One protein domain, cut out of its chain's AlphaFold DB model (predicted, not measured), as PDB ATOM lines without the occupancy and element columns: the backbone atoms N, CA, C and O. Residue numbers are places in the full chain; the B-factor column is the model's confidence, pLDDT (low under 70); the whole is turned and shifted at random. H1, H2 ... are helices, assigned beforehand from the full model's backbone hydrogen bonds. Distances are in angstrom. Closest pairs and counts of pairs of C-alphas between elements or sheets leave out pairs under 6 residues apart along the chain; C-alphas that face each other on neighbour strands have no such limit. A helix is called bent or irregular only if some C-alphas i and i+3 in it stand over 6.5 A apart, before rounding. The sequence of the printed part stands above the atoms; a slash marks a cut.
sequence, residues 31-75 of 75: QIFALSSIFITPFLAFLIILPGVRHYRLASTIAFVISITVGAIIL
ATOM      1  N   GLN A  31      40.459  20.863 -31.569       92.38
ATOM      2  CA  GLN A  31      41.847  20.656 -31.156       92.38
ATOM      3  C   GLN A  31      42.106  21.320 -29.806       92.38
ATOM      4  O   GLN A  31      42.607  20.669 -28.889       92.38
ATOM      5  N   ILE A  32      41.677  22.574 -29.649       92.56
ATOM      6  CA  ILE A  32      41.794  23.308 -28.381       92.56
ATOM      7  C   ILE A  32      40.991  22.607 -27.282       92.56
ATOM      8  O   ILE A  32      41.469  22.473 -26.154       92.56
ATOM      9  N   PHE A  33      39.791  22.114 -27.598       93.62
ATOM     10  CA  PHE A  33      38.981  21.364 -26.641       93.62
ATOM     11  C   PHE A  33      39.643  20.047 -26.224       93.62
ATOM     12  O   PHE A  33      39.702  19.740 -25.032       93.62
ATOM     13  N   ALA A  34      40.180  19.290 -27.183       93.44
ATOM     14  CA  ALA A  34      40.894  18.053 -26.896       93.44
ATOM     15  C   ALA A  34      42.122  18.316 -26.011       93.44
ATOM     16  O   ALA A  34      42.253  17.679 -24.964       93.44
ATOM     17  N   LEU A  35      42.958  19.302 -26.357       94.88
ATOM     18  CA  LEU A  35      44.110  19.713 -25.545       94.88
ATOM     19  C   LEU A  35      43.680  20.129 -24.134       94.88
ATOM     20  O   LEU A  35      44.197  19.603 -23.149       94.88
ATOM     21  N   SER A  36      42.659  20.979 -24.018       94.69
ATOM     22  CA  SER A  36      42.118  21.410 -22.723       94.69
ATOM     23  C   SER A  36      41.646  20.222 -21.878       94.69
ATOM     24  O   SER A  36      41.916  20.166 -20.676       94.69
ATOM     25  N   SER A  37      40.982  19.235 -22.489       95.81
ATOM     26  CA  SER A  37      40.481  18.047 -21.787       95.81
ATOM     27  C   SER A  37      41.605  17.190 -21.183       95.81
ATOM     28  O   SER A  37      41.440  16.656 -20.080       95.81
ATOM     29  N   ILE A  38      42.769  17.128 -21.847       96.62
ATOM     30  CA  ILE A  38      43.956  16.392 -21.385       96.62
ATOM     31  C   ILE A  38      44.522  17.005 -20.102       96.62
ATOM     32  O   ILE A  38      45.015  16.265 -19.256       96.62
ATOM     33  N   PHE A  39      44.410  18.323 -19.911       97.62
ATOM     34  CA  PHE A  39      44.854  18.996 -18.685       97.62
ATOM     35  C   PHE A  39      43.770  19.047 -17.603       97.62
ATOM     36  O   PHE A  39      44.056  18.841 -16.424       97.62
ATOM     37  N   ILE A  40      42.506  19.260 -17.975       97.62
ATOM     38  CA  ILE A  40      41.396  19.316 -17.011       97.62
ATOM     39  C   ILE A  40      41.212  17.970 -16.300       97.62
ATOM     40  O   ILE A  40      40.983  17.937 -15.091       97.62
ATOM     41  N   THR A  41      41.348  16.853 -17.016       97.88
ATOM     42  CA  THR A  41      41.153  15.508 -16.449       97.88
ATOM     43  C   THR A  41      42.085  15.217 -15.257       97.88
ATOM     44  O   THR A  41      41.580  14.951 -14.161       97.88
ATOM     45  N   PRO A  42      43.426  15.299 -15.387       97.06
ATOM     46  CA  PRO A  42      44.333  15.112 -14.259       97.06
ATOM     47  C   PRO A  42      44.210  16.222 -13.211       97.06
ATOM     48  O   PRO A  42      44.413  15.947 -12.029       97.06
ATOM     49  N   PHE A  43      43.833  17.448 -13.594       97.88
ATOM     50  CA  PHE A  43      43.563  18.514 -12.627       97.88
ATOM     51  C   PHE A  43      42.426  18.144 -11.668       97.88
ATOM     52  O   PHE A  43      42.587  18.203 -10.447       97.88
ATOM     53  N   LEU A  44      41.293  17.696 -12.213       98.06
ATOM     54  CA  LEU A  44      40.154  17.234 -11.421       98.06
ATOM     55  C   LEU A  44      40.514  16.003 -10.586       98.06
ATOM     56  O   LEU A  44      40.161  15.940  -9.408       98.06
ATOM     57  N   ALA A  45      41.262  15.056 -11.157       97.69
ATOM     58  CA  ALA A  45      41.740  13.890 -10.421       97.69
ATOM     59  C   ALA A  45      42.595  14.291  -9.205       97.69
ATOM     60  O   ALA A  45      42.398  13.767  -8.106       97.69
ATOM     61  N   PHE A  46      43.491  15.269  -9.364       97.12
ATOM     62  CA  PHE A  46      44.283  15.799  -8.256       97.12
ATOM     63  C   PHE A  46      43.403  16.435  -7.176       97.12
ATOM     64  O   PHE A  46      43.621  16.168  -5.997       97.12
ATOM     65  N   LEU A  47      42.379  17.210  -7.544       96.19
ATOM     66  CA  LEU A  47      41.450  17.803  -6.572       96.19
ATOM     67  C   LEU A  47      40.680  16.748  -5.764       96.19
ATOM     68  O   LEU A  47      40.457  16.947  -4.569       96.19
ATOM     69  N   ILE A  48      40.317  15.621  -6.381       97.62
ATOM     70  CA  ILE A  48      39.665  14.496  -5.691       97.62
ATOM     71  C   ILE A  48      40.617  13.848  -4.674       97.62
ATOM     72  O   ILE A  48      40.201  13.501  -3.569       97.62
ATOM     73  N   ILE A  49      41.899  13.708  -5.020       95.69
ATOM     74  CA  ILE A  49      42.923  13.099  -4.152       95.69
ATOM     75  C   ILE A  49      43.404  14.077  -3.068       95.69
ATOM     76  O   ILE A  49      43.799  13.659  -1.978       95.69
ATOM     77  N   LEU A  50      43.336  15.384  -3.330       94.75
ATOM     78  CA  LEU A  50      43.824  16.460  -2.472       94.75
ATOM     79  C   LEU A  50      43.424  16.365  -0.982       94.75
ATOM     80  O   LEU A  50      44.299  16.590  -0.142       94.75
ATOM     81  N   PRO A  51      42.170  16.056  -0.585       94.00
ATOM     82  CA  PRO A  51      41.822  15.878   0.829       94.00
ATOM     83  C   PRO A  51      42.573  14.724   1.518       94.00
ATOM     84  O   PRO A  51      42.742  14.760   2.735       94.00
ATOM     85  N   GLY A  52      43.056  13.730   0.767       94.75
ATOM     86  CA  GLY A  52      43.861  12.621   1.285       94.75
ATOM     87  C   GLY A  52      45.325  12.981   1.573       94.75
ATOM     88  O   GLY A  52      46.026  12.221   2.246       94.75
ATOM     89  N   VAL A  53      45.805  14.138   1.105       93.50
ATOM     90  CA  VAL A  53      47.198  14.572   1.280       93.50
ATOM     91  C   VAL A  53      47.401  15.141   2.687       93.50
ATOM     92  O   VAL A  53      46.959  16.247   2.999       93.50
ATOM     93  N   ARG A  54      48.093  14.383   3.547       90.62
ATOM     94  CA  ARG A  54      48.302  14.737   4.966       90.62
ATOM     95  C   ARG A  54      49.452  15.719   5.205       90.62
ATOM     96  O   ARG A  54      49.318  16.622   6.023       90.62
ATOM     97  N   HIS A  55      50.567  15.569   4.493       91.88
ATOM     98  CA  HIS A  55      51.754  16.416   4.646       91.88
ATOM     99  C   HIS A  55      52.032  17.194   3.358       91.88
ATOM    100  O   HIS A  55      51.776  16.700   2.266       91.88
ATOM    101  N   TYR A  56      52.547  18.423   3.488       92.38
ATOM    102  CA  TYR A  56      52.915  19.295   2.361       92.38
ATOM    103  C   TYR A  56      51.785  19.571   1.355       92.38
ATOM    104  O   TYR A  56      52.037  19.813   0.174       92.38
ATOM    105  N   ARG A  57      50.526  19.577   1.810       92.38
ATOM    106  CA  ARG A  57      49.341  19.777   0.959       92.38
ATOM    107  C   ARG A  57      49.408  21.058   0.120       92.38
ATOM    108  O   ARG A  57      49.124  21.022  -1.070       92.38
ATOM    109  N   LEU A  58      49.825  22.178   0.713       93.62
ATOM    110  CA  LEU A  58      49.959  23.448  -0.013       93.62
ATOM    111  C   LEU A  58      51.097  23.410  -1.037       93.62
ATOM    112  O   LEU A  58      50.888  23.768  -2.189       93.62
ATOM    113  N   ALA A  59      52.277  22.929  -0.640       96.00
ATOM    114  CA  ALA A  59      53.437  22.865  -1.527       96.00
ATOM    115  C   ALA A  59      53.189  21.938  -2.729       96.00
ATOM    116  O   ALA A  59      53.471  22.317  -3.863       96.00
ATOM    117  N   SER A  60      52.596  20.764  -2.497       95.19
ATOM    118  CA  SER A  60      52.210  19.827  -3.561       95.19
ATOM    119  C   SER A  60      51.143  20.409  -4.490       95.19
ATOM    120  O   SER A  60      51.269  20.276  -5.703       95.19
ATOM    121  N   THR A  61      50.148  21.117  -3.948       96.38
ATOM    122  CA  THR A  61      49.132  21.813  -4.758       96.38
ATOM    123  C   THR A  61      49.761  22.876  -5.647       96.38
ATOM    124  O   THR A  61      49.498  22.894  -6.843       96.38
ATOM    125  N   ILE A  62      50.619  23.736  -5.093       97.56
ATOM    126  CA  ILE A  62      51.276  24.805  -5.854       97.56
ATOM    127  C   ILE A  62      52.160  24.213  -6.954       97.56
ATOM    128  O   ILE A  62      52.054  24.624  -8.107       97.56
ATOM    129  N   ALA A  63      52.989  23.219  -6.624       97.31
ATOM    130  CA  ALA A  63      53.855  22.560  -7.598       97.31
ATOM    131  C   ALA A  63      53.048  21.915  -8.737       97.31
ATOM    132  O   ALA A  63      53.377  22.094  -9.910       97.31
ATOM    133  N   PHE A  64      51.960  21.219  -8.400       97.44
ATOM    134  CA  PHE A  64      51.091  20.582  -9.381       97.44
ATOM    135  C   PHE A  64      50.376  21.605 -10.279       97.44
ATOM    136  O   PHE A  64      50.404  21.471 -11.502       97.44
ATOM    137  N   VAL A  65      49.798  22.662  -9.695       97.50
ATOM    138  CA  VAL A  65      49.115  23.737 -10.437       97.50
ATOM    139  C   VAL A  65      50.078  24.455 -11.381       97.50
ATOM    140  O   VAL A  65      49.727  24.714 -12.530       97.50
ATOM    141  N   ILE A  66      51.305  24.747 -10.945       98.25
ATOM    142  CA  ILE A  66      52.310  25.367 -11.817       98.25
ATOM    143  C   ILE A  66      52.663  24.420 -12.967       98.25
ATOM    144  O   ILE A  66      52.615  24.832 -14.123       98.25
ATOM    145  N   SER A  67      52.959  23.150 -12.676       97.81
ATOM    146  CA  SER A  67      53.343  22.176 -13.704       97.81
ATOM    147  C   SER A  67      52.258  21.996 -14.764       97.81
ATOM    148  O   SER A  67      52.562  21.959 -15.954       97.81
ATOM    149  N   ILE A  68      50.996  21.889 -14.344       97.50
ATOM    150  CA  ILE A  68      49.887  21.656 -15.270       97.50
ATOM    151  C   ILE A  68      49.563  22.906 -16.091       97.50
ATOM    152  O   ILE A  68      49.269  22.795 -17.275       97.50
ATOM    153  N   THR A  69      49.700  24.093 -15.492       96.94
ATOM    154  CA  THR A  69      49.499  25.373 -16.184       96.94
ATOM    155  C   THR A  69      50.590  25.607 -17.223       96.94
ATOM    156  O   THR A  69      50.288  25.976 -18.349       96.94
ATOM    157  N   VAL A  70      51.856  25.348 -16.881       98.06
ATOM    158  CA  VAL A  70      52.970  25.448 -17.837       98.06
ATOM    159  C   VAL A  70      52.771  24.471 -18.995       98.06
ATOM    160  O   VAL A  70      52.914  24.866 -20.148       98.06
ATOM    161  N   GLY A  71      52.382  23.226 -18.699       96.75
ATOM    162  CA  GLY A  71      52.051  22.246 -19.733       96.75
ATOM    163  C   GLY A  71      50.935  22.727 -20.662       96.75
ATOM    164  O   GLY A  71      51.090  22.640 -21.874       96.75
ATOM    165  N   ALA A  72      49.860  23.285 -20.102       95.62
ATOM    166  CA  ALA A  72      48.707  23.775 -20.858       95.62
ATOM    167  C   ALA A  72      48.971  25.051 -21.671       95.62
ATOM    168  O   ALA A  72      48.207  25.351 -22.576       95.62
ATOM    169  N   ILE A  73      49.997  25.832 -21.324       95.94
ATOM    170  CA  ILE A  73      50.368  27.049 -22.063       95.94
ATOM    171  C   ILE A  73      51.310  26.729 -23.231       95.94
ATOM    172  O   ILE A  73      51.297  27.435 -24.236       95.94
ATOM    173  N   ILE A  74      52.173  25.717 -23.083       96.38
ATOM    174  CA  ILE A  74      53.159  25.352 -24.112       96.38
ATOM    175  C   ILE A  74      52.524  24.534 -25.245       96.38
ATOM    176  O   ILE A  74      52.965  24.656 -26.389       96.38
ATOM    177  N   LEU A  75      51.552  23.679 -24.912       92.19
ATOM    178  CA  LEU A  75      50.803  22.844 -25.856       92.19
ATOM    179  C   LEU A  75      49.568  23.573 -26.383       92.19
ATOM    180  O   LEU A  75      49.340  23.479 -27.608       92.19
TER     181      LEU A  75
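What this domain is: This is residues 31 to 75 of the 75 residues of an uncharacterized protein of Onchocerca ochengi (UniProt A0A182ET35). Two long helices, H1 then H2, lie side by side as a helical hairpin, the chain folding back at residues 53 to 56, so that both ends of the printed part lie at the end of the hairpin away from this turn. The printed part has 45 residues, is all helix with no named strand, and makes a rod spanning 37 by 18 by 6 A. It is only just loose, close to compact, with a radius of gyration of the C-alphas of 11.6 A.

Where its parts are: Find C-alpha 31 at (41.847, 20.656, -31.156); from there H1, residues 31 to 52, runs 33.5 A to C-alpha 52 at (43.861, 12.621, 1.285). H1 is irregular: C-alphas 48 and 51 are 7.0 A apart. After a tight link of 4 residues, H2, residues 57 to 74, runs 26.0 A to C-alpha 74 at (53.159, 25.352, -24.112).

How they stand to each other: Look at Phe 39 and Ala 72: H1 and H2 touch there, their closest C-alphas 6.5 A apart. The two helices run opposite ways at a shallow tilt of 5 degrees. In H2 every O i to N i+4 pair is within hydrogen-bond range; in H1, 15 of 18 are.

The domain as a whole: The C-alphas of Gln 31 and His 55 are the two farthest apart, at 37.4 A. The printed part has no cut, and no printed residue has a pLDDT under 70.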